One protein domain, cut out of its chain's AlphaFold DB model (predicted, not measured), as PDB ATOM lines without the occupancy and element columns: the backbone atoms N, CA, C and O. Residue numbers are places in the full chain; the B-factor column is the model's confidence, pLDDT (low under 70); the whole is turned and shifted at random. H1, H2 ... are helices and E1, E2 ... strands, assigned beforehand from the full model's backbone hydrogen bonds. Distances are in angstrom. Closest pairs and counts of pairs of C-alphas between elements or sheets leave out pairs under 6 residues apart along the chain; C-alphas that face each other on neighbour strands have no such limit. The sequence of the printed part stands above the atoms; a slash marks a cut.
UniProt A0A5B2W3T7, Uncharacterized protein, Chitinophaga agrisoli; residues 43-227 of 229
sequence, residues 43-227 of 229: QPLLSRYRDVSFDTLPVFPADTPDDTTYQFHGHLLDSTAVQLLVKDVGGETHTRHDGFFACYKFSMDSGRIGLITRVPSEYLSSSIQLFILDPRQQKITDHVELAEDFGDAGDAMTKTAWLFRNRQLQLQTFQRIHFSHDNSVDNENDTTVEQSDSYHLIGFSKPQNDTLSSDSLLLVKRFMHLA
ATOM      1  N   GLN A  43      41.674-117.485 -10.701       90.25
ATOM      2  CA  GLN A  43      41.765-116.203 -11.411       90.25
ATOM      3  C   GLN A  43      41.492-114.981 -10.518       90.25
ATOM      4  O   GLN A  43      42.285-114.035 -10.566       90.25
ATOM      5  N   PRO A  44      40.463-114.982  -9.642       91.38
ATOM      6  CA  PRO A  44      40.247-113.866  -8.728       91.38
ATOM      7  C   PRO A  44      41.449-113.614  -7.810       91.38
ATOM      8  O   PRO A  44      41.858-112.464  -7.663       91.38
ATOM      9  N   LEU A  45      42.063-114.669  -7.261       93.19
ATOM     10  CA  LEU A  45      43.272-114.563  -6.436       93.19
ATOM     11  C   LEU A  45      44.452-114.033  -7.259       93.19
ATOM     12  O   LEU A  45      45.094-113.065  -6.864       93.19
ATOM     13  N   LEU A  46      44.719-114.633  -8.420       95.19
ATOM     14  CA  LEU A  46      45.853-114.285  -9.277       95.19
ATOM     15  C   LEU A  46      45.790-112.842  -9.780       95.19
ATOM     16  O   LEU A  46      46.834-112.209  -9.917       95.19
ATOM     17  N   SER A  47      44.590-112.303  -9.998       94.88
ATOM     18  CA  SER A  47      44.392-110.906 -10.403       94.88
ATOM     19  C   SER A  47      44.853-109.883  -9.355       94.88
ATOM     20  O   SER A  47      45.044-108.714  -9.684       94.88
ATOM     21  N   ARG A  48      45.054-110.308  -8.098       96.56
ATOM     22  CA  ARG A  48      45.561-109.456  -7.011       96.56
ATOM     23  C   ARG A  48      47.082-109.330  -7.001       96.56
ATOM     24  O   ARG A  48      47.590-108.425  -6.354       96.56
ATOM     25  N   TYR A  49      47.806-110.217  -7.680       97.25
ATOM     26  CA  TYR A  49      49.269-110.217  -7.692       97.25
ATOM     27  C   TYR A  49      49.809-109.463  -8.904       97.25
ATOM     28  O   TYR A  49      49.310-109.616 -10.021       97.25
ATOM     29  N   ARG A  50      50.888-108.704  -8.702       97.12
ATOM     30  CA  ARG A  50      51.613-108.038  -9.792       97.12
ATOM     31  C   ARG A  50      52.576-109.010 -10.460       97.12
ATOM     32  O   ARG A  50      53.280-109.737  -9.770       97.12
ATOM     33  N   ASP A  51      52.645-109.020 -11.784       96.88
ATOM     34  CA  ASP A  51      53.667-109.809 -12.477       96.88
ATOM     35  C   ASP A  51      55.070-109.255 -12.187       96.88
ATOM     36  O   ASP A  51      55.276-108.040 -12.177       96.88
ATOM     37  N   VAL A  52      56.037-110.143 -11.955       96.00
ATOM     38  CA  VAL A  52      57.449-109.783 -11.775       96.00
ATOM     39  C   VAL A  52      58.350-110.679 -12.621       96.00
ATOM     40  O   VAL A  52      58.083-111.865 -12.818       96.00
ATOM     41  N   SER A  53      59.440-110.102 -13.116       94.31
ATOM     42  CA  SER A  53      60.543-110.815 -13.754       94.31
ATOM     43  C   SER A  53      61.843-110.369 -13.099       94.31
ATOM     44  O   SER A  53      61.994-109.191 -12.776       94.31
ATOM     45  N   PHE A  54      62.751-111.308 -12.857       94.56
ATOM     46  CA  PHE A  54      63.993-111.058 -12.139       94.56
ATOM     47  C   PHE A  54      65.063-112.070 -12.541       94.56
ATOM     48  O   PHE A  54      64.756-113.238 -12.802       94.56
ATOM     49  N   ASP A  55      66.317-111.625 -12.520       91.81
ATOM     50  CA  ASP A  55      67.480-112.518 -12.514       91.81
ATOM     51  C   ASP A  55      67.759-112.996 -11.083       91.81
ATOM     52  O   ASP A  55      67.836-114.198 -10.813       91.81
ATOM     53  N   THR A  56      67.797-112.030 -10.162       94.31
ATOM     54  CA  THR A  56      67.835-112.219  -8.714       94.31
ATOM     55  C   THR A  56      66.855-111.242  -8.077       94.31
ATOM     56  O   THR A  56      66.873-110.055  -8.397       94.31
ATOM     57  N   LEU A  57      66.016-111.729  -7.170       95.19
ATOM     58  CA  LEU A  57      65.104-110.923  -6.372       95.19
ATOM     59  C   LEU A  57      65.517-111.027  -4.897       95.19
ATOM     60  O   LEU A  57      65.314-112.090  -4.300       95.19
ATOM     61  N   PRO A  58      66.107-109.971  -4.313       94.50
ATOM     62  CA  PRO A  58      66.315-109.910  -2.877       94.50
ATOM     63  C   PRO A  58      64.975-109.686  -2.165       94.50
ATOM     64  O   PRO A  58      64.117-108.932  -2.627       94.50
ATOM     65  N   VAL A  59      64.791-110.369  -1.043       94.62
ATOM     66  CA  VAL A  59      63.575-110.356  -0.236       94.62
ATOM     67  C   VAL A  59      63.983-110.082   1.202       94.62
ATOM     68  O   VAL A  59      64.629-110.912   1.846       94.62
ATOM     69  N   PHE A  60      63.617-108.895   1.674       91.31
ATOM     70  CA  PHE A  60      63.909-108.410   3.015       91.31
ATOM     71  C   PHE A  60      62.615-108.271   3.814       91.31
ATOM     72  O   PHE A  60      61.570-107.953   3.227       91.31
ATOM     73  N   PRO A  61      62.671-108.496   5.133       85.06
ATOM     74  CA  PRO A  61      61.584-108.119   6.006       85.06
ATOM     75  C   PRO A  61      61.614-106.596   6.118       85.06
ATOM     76  O   PRO A  61      62.626-106.001   6.466       85.06
ATOM     77  N   ALA A  62      60.520-105.964   5.722       79.69
ATOM     78  CA  ALA A  62      60.348-104.526   5.820       79.69
ATOM     79  C   ALA A  62      58.911-104.290   6.251       79.69
ATOM     80  O   ALA A  62      57.978-104.779   5.603       79.69
ATOM     81  N   ASP A  63      58.721-103.559   7.332       68.81
ATOM     82  CA  ASP A  63      57.439-103.417   8.018       68.81
ATOM     83  C   ASP A  63      56.844-102.007   7.876       68.81
ATOM     84  O   ASP A  63      55.620-101.852   7.920       68.81
ATOM     85  N   THR A  64      57.670-101.000   7.584       70.06
ATOM     86  CA  THR A  64      57.243 -99.599   7.473       70.06
ATOM     87  C   THR A  64      57.339 -99.042   6.047       70.06
ATOM     88  O   THR A  64      58.308 -99.310   5.341       70.06
ATOM     89  N   PRO A  65      56.368 -98.217   5.597       68.75
ATOM     90  CA  PRO A  65      56.410 -97.570   4.278       68.75
ATOM     91  C   PRO A  65      57.617 -96.658   4.041       68.75
ATOM     92  O   PRO A  65      57.963 -96.403   2.889       68.75
ATOM     93  N   ASP A  66      58.220 -96.158   5.120       71.94
ATOM     94  CA  ASP A  66      59.397 -95.292   5.072       71.94
ATOM     95  C   ASP A  66      60.698 -96.092   4.884       71.94
ATOM     96  O   ASP A  66      61.736 -95.516   4.549       71.94
ATOM     97  N   ASP A  67      60.648 -97.417   5.046       72.94
ATOM     98  CA  ASP A  67      61.767 -98.289   4.735       72.94
ATOM     99  C   ASP A  67      61.948 -98.381   3.214       72.94
ATOM    100  O   ASP A  67      61.079 -98.821   2.456       72.94
ATOM    101  N   THR A  68      63.135 -98.003   2.750       69.50
ATOM    102  CA  THR A  68      63.541 -98.122   1.344       69.50
ATOM    103  C   THR A  68      63.461 -99.557   0.797       69.50
ATOM    104  O   THR A  68      63.405 -99.757  -0.419       69.50
ATOM    105  N   THR A  69      63.413-100.558   1.675       69.38
ATOM    106  CA  THR A  69      63.269-101.980   1.357       69.38
ATOM    107  C   THR A  69      61.812-102.474   1.395       69.38
ATOM    108  O   THR A  69      61.560-103.645   1.103       69.38
ATOM    109  N   TYR A  70      60.825-101.589   1.619       80.25
ATOM    110  CA  TYR A  70      59.377-101.873   1.664       80.25
ATOM    111  C   TYR A  70      58.740-102.192   0.294       80.25
ATOM    112  O   TYR A  70      57.731-101.631  -0.148       80.25
ATOM    113  N   GLN A  71      59.322-103.151  -0.418       84.25
ATOM    114  CA  GLN A  71      58.941-103.527  -1.781       84.25
ATOM    115  C   GLN A  71      57.751-104.501  -1.824       84.25
ATOM    116  O   GLN A  71      57.109-104.656  -2.869       84.25
ATOM    117  N   PHE A  72      57.419-105.128  -0.691       88.88
ATOM    118  CA  PHE A  72      56.430-106.207  -0.574       88.88
ATOM    119  C   PHE A  72      55.113-105.775   0.099       88.88
ATOM    120  O   PHE A  72      54.457-106.571   0.759       88.88
ATOM    121  N   HIS A  73      54.669-104.528  -0.096       87.31
ATOM    122  CA  HIS A  73      53.398-104.029   0.464       87.31
ATOM    123  C   HIS A  73      52.142-104.726  -0.083       87.31
ATOM    124  O   HIS A  73      51.177-104.915   0.647       87.31
ATOM    125  N   GLY A  74      52.173-105.124  -1.359       90.88
ATOM    126  CA  GLY A  74      51.117-105.890  -2.020       90.88
ATOM    127  C   GLY A  74      49.703-105.287  -1.989       90.88
ATOM    128  O   GLY A  74      49.491-104.119  -1.668       90.88
ATOM    129  N   HIS A  75      48.728-106.105  -2.382       94.44
ATOM    130  CA  HIS A  75      47.296-105.816  -2.314       94.44
ATOM    131  C   HIS A  75      46.644-106.664  -1.225       94.44
ATOM    132  O   HIS A  75      46.793-107.885  -1.249       94.44
ATOM    133  N   LEU A  76      45.898-106.038  -0.309       93.31
ATOM    134  CA  LEU A  76      45.186-106.752   0.754       93.31
ATOM    135  C   LEU A  76      44.268-107.832   0.159       93.31
ATOM    136  O   LEU A  76      43.467-107.556  -0.741       93.31
ATOM    137  N   LEU A  77      44.398-109.052   0.671       92.94
ATOM    138  CA  LEU A  77      43.570-110.189   0.299       92.94
ATOM    139  C   LEU A  77      42.330-110.262   1.191       92.94
ATOM    140  O   LEU A  77      42.397-110.037   2.396       92.94
ATOM    141  N   ASP A  78      41.190-110.588   0.583       91.62
ATOM    142  CA  ASP A  78      39.974-110.907   1.328       91.62
ATOM    143  C   ASP A  78      40.027-112.336   1.893       91.62
ATOM    144  O   ASP A  78      40.854-113.161   1.498       91.62
ATOM    145  N   SER A  79      39.114-112.653   2.812       88.69
ATOM    146  CA  SER A  79      39.071-113.960   3.475       88.69
ATOM    147  C   SER A  79      38.942-115.134   2.500       88.69
ATOM    148  O   SER A  79      39.461-116.213   2.771       88.69
ATOM    149  N   THR A  80      38.265-114.943   1.364       89.50
ATOM    150  CA  THR A  80      38.086-115.988   0.346       89.50
ATOM    151  C   THR A  80      39.407-116.270  -0.366       89.50
ATOM    152  O   THR A  80      39.796-117.425  -0.526       89.50
ATOM    153  N   ALA A  81      40.129-115.219  -0.749       91.56
ATOM    154  CA  ALA A  81      41.458-115.314  -1.338       91.56
ATOM    155  C   ALA A  81      42.474-115.936  -0.365       91.56
ATOM    156  O   ALA A  81      43.260-116.791  -0.770       91.56
ATOM    157  N   VAL A  82      42.426-115.563   0.919       90.44
ATOM    158  CA  VAL A  82      43.281-116.154   1.963       90.44
ATOM    159  C   VAL A  82      42.997-117.644   2.128       90.44
ATOM    160  O   VAL A  82      43.935-118.436   2.160       90.44
ATOM    161  N   GLN A  83      41.726-118.058   2.155       88.62
ATOM    162  CA  GLN A  83      41.365-119.478   2.237       88.62
ATOM    163  C   GLN A  83      41.957-120.295   1.086       88.62
ATOM    164  O   GLN A  83      42.410-121.409   1.317       88.62
ATOM    165  N   LEU A  84      42.013-119.751  -0.133       89.62
ATOM    166  CA  LEU A  84      42.659-120.434  -1.261       89.62
ATOM    167  C   LEU A  84      44.171-120.618  -1.061       89.62
ATOM    168  O   LEU A  84      44.721-121.598  -1.549       89.62
ATOM    169  N   LEU A  85      44.842-119.706  -0.354       87.94
ATOM    170  CA  LEU A  85      46.278-119.812  -0.087       87.94
ATOM    171  C   LEU A  85      46.599-120.838   0.997       87.94
ATOM    172  O   LEU A  85      47.506-121.640   0.814       87.94
ATOM    173  N   VAL A  86      45.881-120.806   2.122       84.56
ATOM    174  CA  VAL A  86      46.282-121.547   3.335       84.56
ATOM    175  C   VAL A  86      45.611-122.912   3.487       84.56
ATOM    176  O   VAL A  86      46.099-123.747   4.246       84.56
ATOM    177  N   LYS A  87      44.513-123.174   2.762       79.50
ATOM    178  CA  LYS A  87      43.714-124.408   2.898       79.50
ATOM    179  C   LYS A  87      44.538-125.684   2.733       79.50
ATOM    180  O   LYS A  87      44.313-126.646   3.462       79.50
ATOM    181  N   ASP A  88      45.457-125.692   1.775       71.88
ATOM    182  CA  ASP A  88      46.176-126.904   1.371       71.88
ATOM    183  C   ASP A  88      47.554-127.039   2.037       71.88
ATOM    184  O   ASP A  88      48.217-128.065   1.891       71.88
ATOM    185  N   VAL A  89      47.976-126.025   2.796       67.88
ATOM    186  CA  VAL A  89      49.326-125.927   3.370       67.88
ATOM    187  C   VAL A  89      49.375-126.377   4.835       67.88
ATOM    188  O   VAL A  89      50.446-126.444   5.425       67.88
ATOM    189  N   GLY A  90      48.225-126.759   5.406       53.53
ATOM    190  CA  GLY A  90      48.147-127.508   6.660       53.53
ATOM    191  C   GLY A  90      48.837-126.817   7.834       53.53
ATOM    192  O   GLY A  90      49.805-127.343   8.371       53.53
ATOM    193  N   GLY A  91      48.330-125.661   8.254       51.66
ATOM    194  CA  GLY A  91      48.778-125.008   9.480       51.66
ATOM    195  C   GLY A  91      47.604-124.422  10.247       51.66
ATOM    196  O   GLY A  91      46.970-123.481   9.780       51.66
ATOM    197  N   GLU A  92      47.363-124.925  11.461       47.78
ATOM    198  CA  GLU A  92      46.507-124.281  12.477       47.78
ATOM    199  C   GLU A  92      47.029-122.885  12.895       47.78
ATOM    200  O   GLU A  92      46.405-122.186  13.687       47.78
ATOM    201  N   THR A  93      48.164-122.454  12.341       50.34
ATOM    202  CA  THR A  93      48.874-121.210  12.643       50.34
ATOM    203  C   THR A  93      48.224-119.951  12.065       50.34
ATOM    204  O   THR A  93      48.535-118.856  12.517       50.34
ATOM    205  N   HIS A  94      47.276-120.068  11.127       55.50
ATOM    206  CA  HIS A  94      46.646-118.911  10.475       55.50
ATOM    207  C   HIS A  94      45.179-118.758  10.891       55.50
ATOM    208  O   HIS A  94      44.265-118.766  10.068       55.50
ATOM    209  N   THR A  95      44.933-118.626  12.198       54.84
ATOM    210  CA  THR A  95      43.603-118.252  12.725       54.84
ATOM    211  C   THR A  95      43.230-116.804  12.388       54.84
ATOM    212  O   THR A  95      42.063-116.420  12.469       54.84
ATOM    213  N   ARG A  96      44.222-116.006  11.975       63.53
ATOM    214  CA  ARG A  96      44.066-114.650  11.457       63.53
ATOM    215  C   ARG A  96      43.900-114.679   9.940       63.53
ATOM    216  O   ARG A  96      44.734-115.223   9.225       63.53
ATOM    217  N   HIS A  97      42.796-114.109   9.463       67.19
ATOM    218  CA  HIS A  97      42.505-113.926   8.034       67.19
ATOM    219  C   HIS A  97      42.792-112.498   7.551       67.19
ATOM    220  O   HIS A  97      42.616-112.196   6.372       67.19
ATOM    221  N   ASP A  98      43.190-111.612   8.455       76.00
ATOM    222  CA  ASP A  98      43.668-110.269   8.171       76.00
ATOM    223  C   ASP A  98      45.180-110.268   7.910       76.00
ATOM    224  O   ASP A  98      45.871-111.240   8.188       76.00
ATOM    225  N   GLY A  99      45.696-109.187   7.321       85.06
ATOM    226  CA  GLY A  99      47.143-108.985   7.183       85.06
ATOM    227  C   GLY A  99      47.843-109.812   6.097       85.06
ATOM    228  O   GLY A  99      49.071-109.903   6.115       85.06
ATOM    229  N   PHE A 100      47.097-110.385   5.147       91.69
ATOM    230  CA  PHE A 100      47.650-111.014   3.945       91.69
ATOM    231  C   PHE A 100      47.664-110.039   2.770       91.69
ATOM    232  O   PHE A 100      46.626-109.479   2.413       91.69
ATOM    233  N   PHE A 101      48.808-109.893   2.107       93.56
ATOM    234  CA  PHE A 101      48.957-109.012   0.954       93.56
ATOM    235  C   PHE A 101      49.597-109.746  -0.224       93.56
ATOM    236  O   PHE A 101      50.691-110.294  -0.123       93.56
ATOM    237  N   ALA A 102      48.922-109.723  -1.370       96.00
ATOM    238  CA  ALA A 102      49.436-110.241  -2.630       96.00
ATOM    239  C   ALA A 102      50.494-109.296  -3.210       96.00
ATOM    240  O   ALA A 102      50.157-108.199  -3.662       96.00
ATOM    241  N   CYS A 103      51.765-109.698  -3.208       96.19
ATOM    242  CA  CYS A 103      52.867-108.844  -3.655       96.19
ATOM    243  C   CYS A 103      53.160-109.068  -5.140       96.19
ATOM    244  O   CYS A 103      52.924-108.178  -5.961       96.19
ATOM    245  N   TYR A 104      53.646-110.265  -5.483       97.88
ATOM    246  CA  TYR A 104      54.109-110.584  -6.834       97.88
ATOM    247  C   TYR A 104      53.760-112.005  -7.269       97.88
ATOM    248  O   TYR A 104      53.728-112.916  -6.448       97.88
ATOM    249  N   LYS A 105      53.556-112.209  -8.570       97.75
ATOM    250  CA  LYS A 105      53.454-113.525  -9.203       97.75
ATOM    251  C   LYS A 105      54.455-113.668 -10.340       97.75
ATOM    252  O   LYS A 105      54.776-112.698 -11.025       97.75
ATOM    253  N   PHE A 106      54.935-114.886 -10.548       97.50
ATOM    254  CA  PHE A 106      55.837-115.223 -11.647       97.50
ATOM    255  C   PHE A 106      55.717-116.705 -12.017       97.50
ATOM    256  O   PHE A 106      55.373-117.546 -11.189       97.50
ATOM    257  N   SER A 107      56.019-117.050 -13.270       95.12
ATOM    258  CA  SER A 107      56.139-118.456 -13.677       95.12
ATOM    259  C   SER A 107      57.396-119.051 -13.046       95.12
ATOM    260  O   SER A 107      58.495-118.539 -13.253       95.12
ATOM    261  N   MET A 108      57.259-120.126 -12.269       93.44
ATOM    262  CA  MET A 108      58.411-120.866 -11.740       93.44
ATOM    263  C   MET A 108      59.006-121.765 -12.823       93.44
ATOM    264  O   MET A 108      60.223-121.802 -12.998       93.44
ATOM    265  N   ASP A 109      58.134-122.430 -13.573       90.38
ATOM    266  CA  ASP A 109      58.416-123.258 -14.744       90.38
ATOM    267  C   ASP A 109      57.152-123.358 -15.623       90.38
ATOM    268  O   ASP A 109      56.202-122.590 -15.448       90.38
ATOM    269  N   SER A 110      57.130-124.295 -16.578       87.69
ATOM    270  CA  SER A 110      55.993-124.500 -17.483       87.69
ATOM    271  C   SER A 110      54.709-124.977 -16.795       87.69
ATOM    272  O   SER A 110      53.647-124.938 -17.409       87.69
ATOM    273  N   GLY A 111      54.782-125.452 -15.553       90.38
ATOM    274  CA  GLY A 111      53.661-126.056 -14.843       90.38
ATOM    275  C   GLY A 111      53.300-125.389 -13.524       90.38
ATOM    276  O   GLY A 111      52.300-125.795 -12.949       90.38
ATOM    277  N   ARG A 112      54.074-124.421 -13.019       94.12
ATOM    278  CA  ARG A 112      53.881-123.846 -11.676       94.12
ATOM    279  C   ARG A 112      54.027-122.332 -11.642       94.12
ATOM    280  O   ARG A 112      54.865-121.749 -12.337       94.12
ATOM    281  N   ILE A 113      53.240-121.705 -10.772       96.00
ATOM    282  CA  ILE A 113      53.237-120.260 -10.527       96.00
ATOM    283  C   ILE A 113      53.701-120.012  -9.092       96.00
ATOM    284  O   ILE A 113      53.177-120.610  -8.157       96.00
ATOM    285  N   GLY A 114      54.672-119.120  -8.928       96.75
ATOM    286  CA  GLY A 114      55.116-118.632  -7.630       96.75
ATOM    287  C   GLY A 114      54.313-117.400  -7.244       96.75
ATOM    288  O   GLY A 114      54.160-116.493  -8.064       96.75
ATOM    289  N   LEU A 115      53.804-117.375  -6.016       97.56
ATOM    290  CA  LEU A 115      53.059-116.266  -5.429       97.56
ATOM    291  C   LEU A 115      53.827-115.761  -4.207       97.56
ATOM    292  O   LEU A 115      53.941-116.475  -3.215       97.56
ATOM    293  N   ILE A 116      54.378-114.553  -4.294       97.50
ATOM    294  CA  ILE A 116      55.016-113.880  -3.163       97.50
ATOM    295  C   ILE A 116      53.944-113.113  -2.408       97.50
ATOM    296  O   ILE A 116      53.330-112.190  -2.958       97.50
ATOM    297  N   THR A 117      53.767-113.480  -1.151       95.31
ATOM    298  CA  THR A 117      52.699-112.988  -0.293       95.31
ATOM    299  C   THR A 117      53.298-112.541   1.023       95.31
ATOM    300  O   THR A 117      54.024-113.296   1.664       95.31
ATOM    301  N   ARG A 118      52.967-111.325   1.445       93.00
ATOM    302  CA  ARG A 118      53.190-110.904   2.823       93.00
ATOM    303  C   ARG A 118      52.076-111.478   3.683       93.00
ATOM    304  O   ARG A 118      50.906-111.318   3.330       93.00
ATOM    305  N   VAL A 119      52.424-112.135   4.776       90.44
ATOM    306  CA  VAL A 119      51.474-112.798   5.673       90.44
ATOM    307  C   VAL A 119      51.661-112.301   7.109       90.44
ATOM    308  O   VAL A 119      52.704-111.726   7.427       90.44
ATOM    309  N   PRO A 120      50.658-112.475   7.983       86.88
ATOM    310  CA  PRO A 120      50.807-112.209   9.408       86.88
ATOM    311  C   PRO A 120      51.931-113.041  10.025       86.88
ATOM    312  O   PRO A 120      52.015-114.241   9.772       86.88
ATOM    313  N   SER A 121      52.734-112.403  10.867       80.94
ATOM    314  CA  SER A 121      53.640-113.040  11.819       80.94
ATOM    315  C   SER A 121      53.086-112.905  13.245       80.94
ATOM    316  O   SER A 121      51.930-112.510  13.442       80.94
ATOM    317  N   GLU A 122      53.894-113.243  14.246       71.19
ATOM    318  CA  GLU A 122      53.509-113.261  15.661       71.19
ATOM    319  C   GLU A 122      53.015-111.889  16.154       71.19
ATOM    320  O   GLU A 122      51.963-111.795  16.797       71.19
ATOM    321  N   TYR A 123      53.701-110.813  15.756       69.62
ATOM    322  CA  TYR A 123      53.393-109.447  16.196       69.62
ATOM    323  C   TYR A 123      52.822-108.549  15.089       69.62
ATOM    324  O   TYR A 123      51.880-107.793  15.338       69.62
ATOM    325  N   LEU A 124      53.347-108.638  13.863       68.25
ATOM    326  CA  LEU A 124      52.950-107.832  12.700       68.25
ATOM    327  C   LEU A 124      52.990-108.674  11.417       68.25
ATOM    328  O   LEU A 124      53.507-109.782  11.414       68.25
ATOM    329  N   SER A 125      52.459-108.164  10.302       69.12
ATOM    330  CA  SER A 125      52.594-108.809   8.983       69.12
ATOM    331  C   SER A 125      53.983-108.589   8.367       69.12
ATOM    332  O   SER A 125      54.107-107.953   7.321       69.12
ATOM    333  N   SER A 126      55.027-109.069   9.038       80.25
ATOM    334  CA  SER A 126      56.433-108.964   8.630       80.25
ATOM    335  C   SER A 126      56.902-110.142   7.764       80.25
ATOM    336  O   SER A 126      57.772-109.951   6.912       80.25
ATOM    337  N   SER A 127      56.274-111.318   7.895       91.06
ATOM    338  CA  SER A 127      56.619-112.522   7.128       91.06
ATOM    339  C   SER A 127      56.327-112.355   5.633       91.06
ATOM    340  O   SER A 127      55.218-111.988   5.226       91.06
ATOM    341  N   ILE A 128      57.301-112.680   4.785       94.38
ATOM    342  CA  ILE A 128      57.144-112.803   3.333       94.38
ATOM    343  C   ILE A 128      57.319-114.267   2.950       94.38
ATOM    344  O   ILE A 128      58.382-114.853   3.159       94.38
ATOM    345  N   GLN A 129      56.308-114.849   2.315       95.25
ATOM    346  CA  GLN A 129      56.303-116.249   1.901       95.25
ATOM    347  C   GLN A 129      56.160-116.396   0.385       95.25
ATOM    348  O   GLN A 129      55.516-115.586  -0.282       95.25
ATOM    349  N   LEU A 130      56.754-117.457  -0.160       96.94
ATOM    350  CA  LEU A 130      56.519-117.934  -1.521       96.94
ATOM    351  C   LEU A 130      55.593-119.141  -1.472       96.94
ATOM    352  O   LEU A 130      56.020-120.217  -1.064       96.94
ATOM    353  N   PHE A 131      54.367-118.978  -1.955       95.62
ATOM    354  CA  PHE A 131      53.437-120.074  -2.205       95.62
ATOM    355  C   PHE A 131      53.604-120.602  -3.632       95.62
ATOM    356  O   PHE A 131      53.772-119.832  -4.581       95.62
ATOM    357  N   ILE A 132      53.532-121.922  -3.794       94.94
ATOM    358  CA  ILE A 132      53.668-122.601  -5.086       94.94
ATOM    359  C   ILE A 132      52.298-123.102  -5.524       94.94
ATOM    360  O   ILE A 132      51.764-124.047  -4.950       94.94
ATOM    361  N   LEU A 133      51.735-122.484  -6.559       93.94
ATOM    362  CA  LEU A 133      50.477-122.898  -7.172       93.94
ATOM    363  C   LEU A 133      50.743-123.866  -8.330       93.94
ATOM    364  O   LEU A 133      51.429-123.516  -9.296       93.94
ATOM    365  N   ASP A 134      50.121-125.043  -8.271       92.44
ATOM    366  CA  ASP A 134      49.947-125.920  -9.429       92.44
ATOM    367  C   ASP A 134      48.561-125.646 -10.056       92.44
ATOM    368  O   ASP A 134      47.537-126.088  -9.518       92.44
ATOM    369  N   PRO A 135      48.483-124.919 -11.188       89.50
ATOM    370  CA  PRO A 135      47.223-124.617 -11.857       89.50
ATOM    371  C   PRO A 135      46.517-125.859 -12.416       89.50
ATOM    372  O   PRO A 135      45.297-125.828 -12.570       89.50
ATOM    373  N   ARG A 136      47.232-126.960 -12.689       89.06
ATOM    374  CA  ARG A 136      46.620-128.214 -13.164       89.06
ATOM    375  C   ARG A 136      45.902-128.927 -12.023       89.06
ATOM    376  O   ARG A 136      44.821-129.469 -12.231       89.06
ATOM    377  N   GLN A 137      46.484-128.902 -10.825       89.44
ATOM    378  CA  GLN A 137      45.882-129.480  -9.616       89.44
ATOM    379  C   GLN A 137      44.938-128.515  -8.881       89.44
ATOM    380  O   GLN A 137      44.237-128.941  -7.969       89.44
ATOM    381  N   GLN A 138      44.908-127.239  -9.280       88.38
ATOM    382  CA  GLN A 138      44.132-126.166  -8.649       88.38
ATOM    383  C   GLN A 138      44.384-126.036  -7.138       88.38
ATOM    384  O   GLN A 138      43.448-125.849  -6.360       88.38
ATOM    385  N   LYS A 139      45.642-126.163  -6.712       90.00
ATOM    386  CA  LYS A 139      46.002-126.071  -5.295       90.00
ATOM    387  C   LYS A 139      47.381-125.485  -5.079       90.00
ATOM    388  O   LYS A 139      48.265-125.610  -5.936       90.00
ATOM    389  N   ILE A 140      47.568-124.922  -3.895       92.38
ATOM    390  CA  ILE A 140      48.898-124.648  -3.375       92.38
ATOM    391  C   ILE A 140      49.541-125.986  -3.012       92.38
ATOM    392  O   ILE A 140      48.990-126.770  -2.243       92.38
ATOM    393  N   THR A 141      50.674-126.296  -3.633       91.31
ATOM    394  CA  THR A 141      51.383-127.564  -3.417       91.31
ATOM    395  C   THR A 141      52.424-127.469  -2.321       91.31
ATOM    396  O   THR A 141      52.798-128.499  -1.768       91.31
ATOM    397  N   ASP A 142      52.922-126.260  -2.064       91.88
ATOM    398  CA  ASP A 142      53.978-126.013  -1.094       91.88
ATOM    399  C   ASP A 142      54.131-124.514  -0.792       91.88
ATOM    400  O   ASP A 142      53.588-123.665  -1.509       91.88
ATOM    401  N   HIS A 143      54.922-124.197   0.229       93.44
ATOM    402  CA  HIS A 143      55.329-122.842   0.573       93.44
ATOM    403  C   HIS A 143      56.718-122.806   1.217       93.44
ATOM    404  O   HIS A 143      57.206-123.803   1.746       93.44
ATOM    405  N   VAL A 144      57.352-121.637   1.196       94.44
ATOM    406  CA  VAL A 144      58.562-121.366   1.976       94.44
ATOM    407  C   VAL A 144      58.548-119.932   2.483       94.44
ATOM    408  O   VAL A 144      58.187-119.011   1.748       94.44
ATOM    409  N   GLU A 145      58.970-119.728   3.725       94.81
ATOM    410  CA  GLU A 145      59.210-118.389   4.254       94.81
ATOM    411  C   GLU A 145      60.529-117.841   3.713       94.81
ATOM    412  O   GLU A 145      61.586-118.454   3.878       94.81
ATOM    413  N   LEU A 146      60.455-116.702   3.032       96.12
ATOM    414  CA  LEU A 146      61.581-116.030   2.396       96.12
ATOM    415  C   LEU A 146      62.203-114.981   3.306       96.12
ATOM    416  O   LEU A 146      63.424-114.864   3.350       96.12
ATOM    417  N   ALA A 147      61.375-114.218   4.009       94.69
ATOM    418  CA  ALA A 147      61.843-113.174   4.897       94.69
ATOM    419  C   ALA A 147      60.944-113.066   6.119       94.69
ATOM    420  O   ALA A 147      59.745-113.311   6.021       94.69
ATOM    421  N   GLU A 148      61.542-112.713   7.245       92.75
ATOM    422  CA  GLU A 148      60.872-112.488   8.522       92.75
ATOM    423  C   GLU A 148      61.788-111.633   9.392       92.75
ATOM    424  O   GLU A 148      63.008-111.739   9.281       92.75
ATOM    425  N   ASP A 149      61.206-110.811  10.247       90.50
ATOM    426  CA  ASP A 149      61.906-110.176  11.348       90.50
ATOM    427  C   ASP A 149      61.057-110.329  12.610       90.50
ATOM    428  O   ASP A 149      59.914-109.870  12.664       90.50
ATOM    429  N   PHE A 150      61.599-111.013  13.614       88.00
ATOM    430  CA  PHE A 150      60.955-111.155  14.917       88.00
ATOM    431  C   PHE A 150      61.949-110.836  16.026       88.00
ATOM    432  O   PHE A 150      63.146-111.074  15.891       88.00
ATOM    433  N   GLY A 151      61.436-110.360  17.156       88.81
ATOM    434  CA  GLY A 151      62.189-110.337  18.398       88.81
ATOM    435  C   GLY A 151      61.268-110.413  19.604       88.81
ATOM    436  O   GLY A 151      60.143-109.912  19.564       88.81
ATOM    437  N   ASP A 152      61.741-111.065  20.656       90.19
ATOM    438  CA  ASP A 152      61.073-111.148  21.950       90.19
ATOM    439  C   ASP A 152      62.108-111.380  23.051       90.19
ATOM    440  O   ASP A 152      63.080-112.099  22.850       90.19
ATOM    441  N   ALA A 153      61.902-110.767  24.216       91.19
ATOM    442  CA  ALA A 153      62.697-111.002  25.424       91.19
ATOM    443  C   ALA A 153      64.232-111.021  25.223       91.19
ATOM    444  O   ALA A 153      64.924-111.842  25.809       91.19
ATOM    445  N   GLY A 154      64.766-110.104  24.407       92.19
ATOM    446  CA  GLY A 154      66.204-109.997  24.118       92.19
ATOM    447  C   GLY A 154      66.689-110.850  22.946       92.19
ATOM    448  O   GLY A 154      67.763-110.565  22.420       92.19
ATOM    449  N   ASP A 155      65.891-111.812  22.480       94.31
ATOM    450  CA  ASP A 155      66.125-112.540  21.237       94.31
ATOM    451  C   ASP A 155      65.638-111.731  20.034       94.31
ATOM    452  O   ASP A 155      64.580-111.100  20.065       94.31
ATOM    453  N   ALA A 156      66.381-111.801  18.936       93.69
ATOM    454  CA  ALA A 156      65.949-111.327  17.633       93.69
ATOM    455  C   ALA A 156      66.388-112.294  16.533       93.69
ATOM    456  O   ALA A 156      67.469-112.888  16.590       93.69
ATOM    457  N   MET A 157      65.554-112.434  15.508       93.88
ATOM    458  CA  MET A 157      65.846-113.195  14.306       93.88
ATOM    459  C   MET A 157      65.424-112.413  13.078       93.88
ATOM    460  O   MET A 157      64.256-112.063  12.926       93.88
ATOM    461  N   THR A 158      66.363-112.258  12.155       93.81
ATOM    462  CA  THR A 158      66.100-111.679  10.844       93.81
ATOM    463  C   THR A 158      66.403-112.717   9.774       93.81
ATOM    464  O   THR A 158      67.542-113.168   9.600       93.81
ATOM    465  N   LYS A 159      65.384-113.086   9.004       95.44
ATOM    466  CA  LYS A 159      65.488-113.936   7.823       95.44
ATOM    467  C   LYS A 159      65.432-113.081   6.570       95.44
ATOM    468  O   LYS A 159      64.531-112.272   6.382       95.44
ATOM    469  N   THR A 160      66.385-113.314   5.680       95.38
ATOM    470  CA  THR A 160      66.466-112.677   4.363       95.38
ATOM    471  C   THR A 160      66.701-113.735   3.300       95.38
ATOM    472  O   THR A 160      67.331-114.769   3.561       95.38
ATOM    473  N   ALA A 161      66.209-113.485   2.091       96.81
ATOM    474  CA  ALA A 161      66.350-114.421   0.988       96.81
ATOM    475  C   ALA A 161      66.691-113.741  -0.330       96.81
ATOM    476  O   ALA A 161      66.316-112.606  -0.598       96.81
ATOM    477  N   TRP A 162      67.335-114.506  -1.202       96.88
ATOM    478  CA  TRP A 162      67.569-114.159  -2.594       96.88
ATOM    479  C   TRP A 162      66.983-115.263  -3.459       96.88
ATOM    480  O   TRP A 162      67.492-116.388  -3.473       96.88
ATOM    481  N   LEU A 163      65.922-114.937  -4.192       96.94
ATOM    482  CA  LEU A 163      65.344-115.809  -5.208       96.94
ATOM    483  C   LEU A 163      66.098-115.626  -6.518       96.94
ATOM    484  O   LEU A 163      66.232-114.509  -7.005       96.94
ATOM    485  N   PHE A 164      66.561-116.712  -7.121       95.94
ATOM    486  CA  PHE A 164      67.266-116.665  -8.401       95.94
ATOM    487  C   PHE A 164      67.079-117.966  -9.172       95.94
ATOM    488  O   PHE A 164      66.605-118.978  -8.647       95.94
ATOM    489  N   ARG A 165      67.471-117.957 -10.446       94.12
ATOM    490  CA  ARG A 165      67.523-119.169 -11.266       94.12
ATOM    491  C   ARG A 165      68.948-119.683 -11.375       94.12
ATOM    492  O   ARG A 165      69.883-118.928 -11.630       94.12
ATOM    493  N   ASN A 166      69.123-120.990 -11.212       92.00
ATOM    494  CA  ASN A 166      70.408-121.622 -11.485       92.00
ATOM    495  C   ASN A 166      70.681-121.691 -13.003       92.00
ATOM    496  O   ASN A 166      69.870-121.283 -13.834       92.00
ATOM    497  N   ARG A 167      71.829-122.260 -13.390       90.12
ATOM    498  CA  ARG A 167      72.216-122.396 -14.809       90.12
ATOM    499  C   ARG A 167      71.267-123.281 -15.627       90.12
ATOM    500  O   ARG A 167      71.254-123.181 -16.846       90.12
ATOM    501  N   GLN A 168      70.498-124.143 -14.969       91.88
ATOM    502  CA  GLN A 168      69.459-124.986 -15.560       91.88
ATOM    503  C   GLN A 168      68.081-124.299 -15.548       91.88
ATOM    504  O   GLN A 168      67.071-124.958 -15.775       91.88
ATOM    505  N   LEU A 169      68.034-122.991 -15.267       90.69
ATOM    506  CA  LEU A 169      66.826-122.171 -15.151       90.69
ATOM    507  C   LEU A 169      65.856-122.613 -14.045       90.69
ATOM    508  O   LEU A 169      64.715-122.150 -13.999       90.69
ATOM    509  N   GLN A 170      66.306-123.464 -13.122       92.75
ATOM    510  CA  GLN A 170      65.505-123.903 -11.985       92.75
ATOM    511  C   GLN A 170      65.559-122.847 -10.887       92.75
ATOM    512  O   GLN A 170      66.641-122.363 -10.546       92.75
ATOM    513  N   LEU A 171      64.397-122.520 -10.324       95.94
ATOM    514  CA  LEU A 171      64.310-121.598  -9.199       95.94
ATOM    515  C   LEU A 171      65.023-122.187  -7.973       95.94
ATOM    516  O   LEU A 171      64.881-123.377  -7.659       95.94
ATOM    517  N   GLN A 172      65.762-121.334  -7.276       96.62
ATOM    518  CA  GLN A 172      66.378-121.590  -5.982       96.62
ATOM    519  C   GLN A 172      66.186-120.368  -5.086       96.62
ATOM    520  O   GLN A 172      66.009-119.251  -5.578       96.62
ATOM    521  N   THR A 173      66.242-120.582  -3.776       97.19
ATOM    522  CA  THR A 173      66.404-119.496  -2.812       97.19
ATOM    523  C   THR A 173      67.641-119.741  -1.968       97.19
ATOM    524  O   THR A 173      67.839-120.838  -1.443       97.19
ATOM    525  N   PHE A 174      68.484-118.721  -1.861       97.25
ATOM    526  CA  PHE A 174      69.540-118.649  -0.861       97.25
ATOM    527  C   PHE A 174      68.996-117.843   0.310       97.25
ATOM    528  O   PHE A 174      68.461-116.763   0.093       97.25
ATOM    529  N   GLN A 175      69.085-118.375   1.521       97.06
ATOM    530  CA  GLN A 175      68.557-117.742   2.722       97.06
ATOM    531  C   GLN A 175      69.679-117.506   3.716       97.06
ATOM    532  O   GLN A 175      70.552-118.362   3.879       97.06
ATOM    533  N   ARG A 176      69.614-116.363   4.392       96.25
ATOM    534  CA  ARG A 176      70.387-116.063   5.592       96.25
ATOM    535  C   ARG A 176      69.408-115.879   6.741       96.25
ATOM    536  O   ARG A 176      68.466-115.100   6.618       96.25
ATOM    537  N   ILE A 177      69.665-116.570   7.840       96.00
ATOM    538  CA  ILE A 177      68.968-116.384   9.108       96.00
ATOM    539  C   ILE A 177      70.005-115.847  10.083       96.00
ATOM    540  O   ILE A 177      70.967-116.540  10.414       96.00
ATOM    541  N   HIS A 178      69.825-114.598  10.486       95.88
ATOM    542  CA  HIS A 178      70.608-113.958  11.525       95.88
ATOM    543  C   HIS A 178      69.866-114.102  12.847       95.88
ATOM    544  O   HIS A 178      68.668-113.837  12.885       95.88
ATOM    545  N   PHE A 179      70.557-114.509  13.904       96.25
ATOM    546  CA  PHE A 179      70.027-114.536  15.262       96.25
ATOM    547  C   PHE A 179      70.916-113.693  16.168       96.25
ATOM    548  O   PHE A 179      72.145-113.765  16.049       96.25
ATOM    549  N   SER A 180      70.312-112.952  17.090       97.19
ATOM    550  CA  SER A 180      71.024-112.254  18.154       97.19
ATOM    551  C   SER A 180      70.304-112.359  19.489       97.19
ATOM    552  O   SER A 180      69.079-112.346  19.504       97.19
ATOM    553  N   HIS A 181      71.063-112.378  20.581       97.25
ATOM    554  CA  HIS A 181      70.541-112.317  21.944       97.25
ATOM    555  C   HIS A 181      71.279-111.244  22.754       97.25
ATOM    556  O   HIS A 181      72.513-111.242  22.787       97.25
ATOM    557  N   ASP A 182      70.544-110.332  23.387       97.00
ATOM    558  CA  ASP A 182      71.079-109.329  24.317       97.00
ATOM    559  C   ASP A 182      71.056-109.866  25.755       97.00
ATOM    560  O   ASP A 182      70.006-109.875  26.393       97.00
ATOM    561  N   ASN A 183      72.220-110.255  26.289       96.88
ATOM    562  CA  ASN A 183      72.339-110.868  27.621       96.88
ATOM    563  C   ASN A 183      71.937-109.930  28.775       96.88
ATOM    564  O   ASN A 183      71.769-110.388  29.911       96.88
ATOM    565  N   SER A 184      71.758-108.629  28.516       96.38
ATOM    566  CA  SER A 184      71.360-107.676  29.555       96.38
ATOM    567  C   SER A 184      69.936-107.905  30.062       96.38
ATOM    568  O   SER A 184      69.619-107.491  31.182       96.38
ATOM    569  N   VAL A 185      69.099-108.607  29.288       94.88
ATOM    570  CA  VAL A 185      67.747-109.016  29.707       94.88
ATOM    571  C   VAL A 185      67.771-110.075  30.810       94.88
ATOM    572  O   VAL A 185      66.898-110.069  31.680       94.88
ATOM    573  N   ASP A 186      68.787-110.939  30.809       94.50
ATOM    574  CA  ASP A 186      68.967-112.013  31.788       94.50
ATOM    575  C   ASP A 186      69.833-111.565  32.972       94.50
ATOM    576  O   ASP A 186      69.619-111.972  34.121       94.50
ATOM    577  N   ASN A 187      70.824-110.712  32.708       94.81
ATOM    578  CA  ASN A 187      71.726-110.160  33.709       94.81
ATOM    579  C   ASN A 187      72.101-108.718  33.365       94.81
ATOM    580  O   ASN A 187      72.961-108.481  32.528       94.81
ATOM    581  N   GLU A 188      71.576-107.753  34.122       94.50
ATOM    582  CA  GLU A 188      71.829-106.315  33.922       94.50
ATOM    583  C   GLU A 188      73.323-105.912  33.950       94.50
ATOM    584  O   GLU A 188      73.681-104.822  33.503       94.50
ATOM    585  N   ASN A 189      74.212-106.762  34.486       97.06
ATOM    586  CA  ASN A 189      75.660-106.518  34.496       97.06
ATOM    587  C   ASN A 189      76.397-107.110  33.282       97.06
ATOM    588  O   ASN A 189      77.596-106.865  33.130       97.06
ATOM    589  N   ASP A 190      75.722-107.907  32.458       96.56
ATOM    590  CA  ASP A 190      76.253-108.471  31.224       96.56
ATOM    591  C   ASP A 190      75.693-107.697  30.029       96.56
ATOM    592  O   ASP A 190      74.544-107.850  29.643       96.56
ATOM    593  N   THR A 191      76.515-106.831  29.443       95.12
ATOM    594  CA  THR A 191      76.128-106.022  28.279       95.12
ATOM    595  C   THR A 191      76.585-106.650  26.959       95.12
ATOM    596  O   THR A 191      76.807-105.931  25.982       95.12
ATOM    597  N   THR A 192      76.883-107.951  26.944       97.50
ATOM    598  CA  THR A 192      77.301-108.646  25.723       97.50
ATOM    599  C   THR A 192      76.099-109.023  24.863       97.50
ATOM    600  O   THR A 192      75.001-109.251  25.360       97.50
ATOM    601  N   VAL A 193      76.327-109.093  23.550       96.94
ATOM    602  CA  VAL A 193      75.337-109.559  22.577       96.94
ATOM    603  C   VAL A 193      75.914-110.773  21.869       96.94
ATOM    604  O   VAL A 193      77.003-110.701  21.288       96.94
ATOM    605  N   GLU A 194      75.194-111.884  21.910       97.00
ATOM    606  CA  GLU A 194      75.523-113.075  21.135       97.00
ATOM    607  C   GLU A 194      74.909-112.966  19.746       97.00
ATOM    608  O   GLU A 194      73.797-112.473  19.592       97.00
ATOM    609  N   GLN A 195      75.635-113.408  18.719       97.44
ATOM    610  CA  GLN A 195      75.169-113.340  17.337       97.44
ATOM    611  C   GLN A 195      75.579-114.586  16.563       97.44
ATOM    612  O   GLN A 195      76.690-115.100  16.716       97.44
ATOM    613  N   SER A 196      74.700-115.047  15.680       96.25
ATOM    614  CA  SER A 196      75.003-116.141  14.766       96.25
ATOM    615  C   SER A 196      74.306-115.965  13.421       96.25
ATOM    616  O   SER A 196      73.270-115.316  13.315       96.25
ATOM    617  N   ASP A 197      74.901-116.547  12.380       95.31
ATOM    618  CA  ASP A 197      74.305-116.632  11.052       95.31
ATOM    619  C   ASP A 197      74.233-118.094  10.613       95.31
ATOM    620  O   ASP A 197      75.230-118.828  10.659       95.31
ATOM    621  N   SER A 198      73.076-118.501  10.105       95.56
ATOM    622  CA  SER A 198      72.905-119.752   9.376       95.56
ATOM    623  C   SER A 198      72.461-119.480   7.943       95.56
ATOM    624  O   SER A 198      71.844-118.460   7.625       95.56
ATOM    625  N   TYR A 199      72.844-120.388   7.046       96.00
ATOM    626  CA  TYR A 199      72.622-120.230   5.619       96.00
ATOM    627  C   TYR A 199      72.014-121.493   5.031       96.00
ATOM    628  O   TYR A 199      72.479-122.602   5.302       96.00
ATOM    629  N   HIS A 200      71.021-121.312   4.166       96.75
ATOM    630  CA  HIS A 200      70.314-122.410   3.519       96.75
ATOM    631  C   HIS A 200      70.182-122.167   2.022       96.75
ATOM    632  O   HIS A 200      69.955-121.046   1.568       96.75
ATOM    633  N   LEU A 201      70.314-123.233   1.239       97.25
ATOM    634  CA  LEU A 201      69.970-123.233  -0.177       97.25
ATOM    635  C   LEU A 201      68.797-124.178  -0.385       97.25
ATOM    636  O   LEU A 201      68.941-125.386  -0.205       97.25
ATOM    637  N   ILE A 202      67.663-123.641  -0.813       96.81
ATOM    638  CA  ILE A 202      66.445-124.411  -1.064       96.81
ATOM    639  C   ILE A 202      66.195-124.451  -2.569       96.81
ATOM    640  O   ILE A 202      66.322-123.448  -3.279       96.81
ATOM    641  N   GLY A 203      65.882-125.641  -3.071       95.50
ATOM    642  CA  GLY A 203      65.568-125.896  -4.466       95.50
ATOM    643  C   GLY A 203      64.094-126.191  -4.656       95.50
ATOM    644  O   GLY A 203      63.493-126.920  -3.874       95.50
ATOM    645  N   PHE A 204      63.536-125.694  -5.757       93.62
ATOM    646  CA  PHE A 204      62.132-125.918  -6.101       93.62
ATOM    647  C   PHE A 204      61.962-126.884  -7.272       93.62
ATOM    648  O   PHE A 204      60.925-126.879  -7.916       93.62
ATOM    649  N   SER A 205      62.961-127.694  -7.626       85.06
ATOM    650  CA  SER A 205      62.903-128.556  -8.820       85.06
ATOM    651  C   SER A 205      61.931-129.738  -8.705       85.06
ATOM    652  O   SER A 205      61.579-130.334  -9.721       85.06
ATOM    653  N   LYS A 206      61.489-130.073  -7.491       81.19
ATOM    654  CA  LYS A 206      60.519-131.134  -7.194       81.19
ATOM    655  C   LYS A 206      59.172-130.516  -6.765       81.19
ATOM    656  O   LYS A 206      59.129-129.315  -6.494       81.19
ATOM    657  N   PRO A 207      58.074-131.302  -6.714       75.69
ATOM    658  CA  PRO A 207      56.774-130.817  -6.239       75.69
ATOM    659  C   PRO A 207      56.811-130.242  -4.818       75.69
ATOM    660  O   PRO A 207      56.119-129.270  -4.552       75.69
ATOM    661  N   GLN A 208      57.639-130.834  -3.955       80.94
ATOM    662  CA  GLN A 208      58.000-130.295  -2.647       80.94
ATOM    663  C   GLN A 208      59.387-129.660  -2.735       80.94
ATOM    664  O   GLN A 208      60.274-130.184  -3.421       80.94
ATOM    665  N   ASN A 209      59.560-128.532  -2.062       85.75
ATOM    666  CA  ASN A 209      60.835-127.874  -1.883       85.75
ATOM    667  C   ASN A 209      61.788-128.781  -1.093       85.75
ATOM    668  O   ASN A 209      61.382-129.670  -0.346       85.75
ATOM    669  N   ASP A 210      63.080-128.623  -1.358       89.00
ATOM    670  CA  ASP A 210      64.112-129.485  -0.791       89.00
ATOM    671  C   ASP A 210      65.311-128.633  -0.386       89.00
ATOM    672  O   ASP A 210      65.755-127.761  -1.145       89.00
ATOM    673  N   THR A 211      65.846-128.888   0.807       92.88
ATOM    674  CA  THR A 211      67.063-128.218   1.267       92.88
ATOM    675  C   THR A 211      68.251-128.849   0.554       92.88
ATOM    676  O   THR A 211      68.677-129.960   0.857       92.88
ATOM    677  N   LEU A 212      68.805-128.125  -0.414       94.00
ATOM    678  CA  LEU A 212      69.948-128.568  -1.210       94.00
ATOM    679  C   LEU A 212      71.260-128.493  -0.425       94.00
ATOM    680  O   LEU A 212      72.193-129.238  -0.720       94.00
ATOM    681  N   SER A 213      71.365-127.559   0.523       94.62
ATOM    682  CA  SER A 213      72.525-127.419   1.402       94.62
ATOM    683  C   SER A 213      72.207-126.551   2.619       94.62
ATOM    684  O   SER A 213      71.468-125.574   2.501       94.62
ATOM    685  N   SER A 214      72.849-126.879   3.740       95.25
ATOM    686  CA  SER A 214      72.937-126.052   4.954       95.25
ATOM    687  C   SER A 214      74.398-125.880   5.407       95.25
ATOM    688  O   SER A 214      74.671-125.607   6.571       95.25
ATOM    689  N   ASP A 215      75.365-126.111   4.507       94.88
ATOM    690  CA  ASP A 215      76.789-125.899   4.797       94.88
ATOM    691  C   ASP A 215      77.108-124.408   4.662       94.88
ATOM    692  O   ASP A 215      77.379-123.906   3.565       94.88
ATOM    693  N   SER A 216      77.070-123.695   5.788       91.69
ATOM    694  CA  SER A 216      77.304-122.252   5.838       91.69
ATOM    695  C   SER A 216      78.631-121.837   5.202       91.69
ATOM    696  O   SER A 216      78.668-120.839   4.488       91.69
ATOM    697  N   LEU A 217      79.716-122.602   5.381       91.81
ATOM    698  CA  LEU A 217      81.028-122.240   4.828       91.81
ATOM    699  C   LEU A 217      81.021-122.307   3.299       91.81
ATOM    700  O   LEU A 217      81.520-121.399   2.622       91.81
ATOM    701  N   LEU A 218      80.432-123.368   2.745       93.31
ATOM    702  CA  LEU A 218      80.278-123.522   1.300       93.31
ATOM    703  C   LEU A 218      79.357-122.443   0.718       93.31
ATOM    704  O   LEU A 218      79.664-121.866  -0.331       93.31
ATOM    705  N   LEU A 219      78.229-122.186   1.379       94.31
ATOM    706  CA  LEU A 219      77.210-121.261   0.900       94.31
ATOM    707  C   LEU A 219      77.683-119.812   0.946       94.31
ATOM    708  O   LEU A 219      77.544-119.114  -0.056       94.31
ATOM    709  N   VAL A 220      78.334-119.389   2.029       91.56
ATOM    710  CA  VAL A 220      78.961-118.064   2.137       91.56
ATOM    711  C   VAL A 220      79.978-117.870   1.017       91.56
ATOM    712  O   VAL A 220      79.883-116.912   0.250       91.56
ATOM    713  N   LYS A 221      80.897-118.825   0.829       93.31
ATOM    714  CA  LYS A 221      81.901-118.746  -0.243       93.31
ATOM    715  C   LYS A 221      81.271-118.590  -1.629       93.31
ATOM    716  O   LYS A 221      81.851-117.946  -2.502       93.31
ATOM    717  N   ARG A 222      80.112-119.210  -1.856       92.81
ATOM    718  CA  ARG A 222      79.458-119.247  -3.165       92.81
ATOM    719  C   ARG A 222      78.523-118.065  -3.415       92.81
ATOM    720  O   ARG A 222      78.481-117.583  -4.544       92.81
ATOM    721  N   PHE A 223      77.782-117.616  -2.409       93.06
ATOM    722  CA  PHE A 223      76.635-116.721  -2.575       93.06
ATOM    723  C   PHE A 223      76.725-115.420  -1.778       93.06
ATOM    724  O   PHE A 223      75.856-114.574  -1.937       93.06
ATOM    725  N   MET A 224      77.779-115.185  -0.990       87.50
ATOM    726  CA  MET A 224      77.882-113.945  -0.204       87.50
ATOM    727  C   MET A 224      77.916-112.670  -1.061       87.50
ATOM    728  O   MET A 224      77.488-111.622  -0.600       87.50
ATOM    729  N   HIS A 225      78.311-112.760  -2.334       88.12
ATOM    730  CA  HIS A 225      78.194-111.647  -3.284       88.12
ATOM    731  C   HIS A 225      76.742-111.186  -3.527       88.12
ATOM    732  O   HIS A 225      76.537-110.067  -3.987       88.12
ATOM    733  N   LEU A 226      75.744-112.034  -3.245       84.88
ATOM    734  CA  LEU A 226      74.326-111.665  -3.280       84.88
ATOM    735  C   LEU A 226      73.923-110.870  -2.030       84.88
ATOM    736  O   LEU A 226      73.095-109.976  -2.122       84.88
ATOM    737  N   ALA A 227      74.544-111.167  -0.885       73.12
ATOM    738  CA  ALA A 227      74.241-110.550   0.405       73.12
ATOM    739  C   ALA A 227      74.958-109.209   0.657       73.12
ATOM    740  O   ALA A 227      74.799-108.625   1.723       73.12
TER     741      ALA A 227
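What this domain is: This is residues 43 to 227 of the 229 residues of an uncharacterized protein of Chitinophaga agrisoli (UniProt A0A5B2W3T7). One large, twisted sheet winds back and forth through the domain: E2, E3, E4 and the first part of E5 make one portion, and beyond a bend in E5 its last part joins the long strands E6, E7 and E8. H2 packs on one face of the sheet near E5, H3 packs on the opposite face over E8, and the short strand E1 lies beside E6. You have 185 printed residues, with three named helices and nine named strands in the order H1, E1, H2, E2, E3, E4, E5, E6, E7, E8, E9, H3; the class is mixed, helices and strands. From E2 to E9 the strands form a meander, each the antiparallel neighbour of the one before. The whole is compact, with a radius of gyration of the C-alphas of 17.3 A, and elongated, spanning 59 by 38 by 31 A.

How they stand to each other: Start at H1, residues 43 to 46, which only grazes the sheet with residues 45 to 46. It only just touches H2, residues 79 to 86, with 3 pairs of C-alphas within 8 A; the closest are those of Leu 45 and Ala 81, 5.5 A apart. Edge strand E1, residues 56 to 59, is antiparallel to E6, residues 155 to 165, with N 57 and O 163 at 2.8 A. H2 is on the sheet; its closest C-alpha pair with E5, residues 139 to 152, is Leu 85 and Ile 140, 6.4 A. Edge strand E2, residues 101 to 107, makes a hairpin with E3, residues 113 to 119: N 114 and O 106 are 2.8 A apart. E3 and E4, residues 127 to 134, have N 115 and O 131 at 2.8 A; E4 and E5 have N 130 and O 144 at 2.8 A. E5 bends by 62 degrees at residue 149; it makes a hairpin with its antiparallel neighbour E6, with N 150 and O 157 within hydrogen-bond range at 2.9 A. E1 and E5 lie on one side of E6, and E7, residues 171 to 182, on the other side, with N 160 and O 176 at 2.9 A. E7 and E8, residues 193 to 203, have N 177 and O 198 at 2.9 A; E8 and edge strand E9, residues 210 to 213, have N 212 and O 201 at 2.8 A. H3, residues 216 to 223, lies over E8 at a height over the sheet of 8.2 A, on the opposite face from H2; its closest C-alpha pair with E8 is Ser 216 and Tyr 199, 5.1 A. In H2 and H3 every O i to N i+4 pair is within hydrogen-bond range; H1 is too short for one.

Where its parts are: Find C-alpha 43 at (41.765, -116.203, -11.411), where H1 begins. E5 runs 34.5 A from C-alpha 139 at (46.002, -126.071, -5.295); E6 is 33.2 A, E7 36.3 A and E8 33.1 A long. H3 ends at C-alpha 223, (76.635, -116.721, -2.575).

The domain as a whole: The C-alphas of Arg 136 and Asn 189, the two farthest apart, are 59.9 A apart. The printed part has no cut; the links E1 to H2 and H2 to E2 are long. Look for pLDDT under 70 at residues 63, 65, 68 to 69, 89 to 97 and 123 to 125.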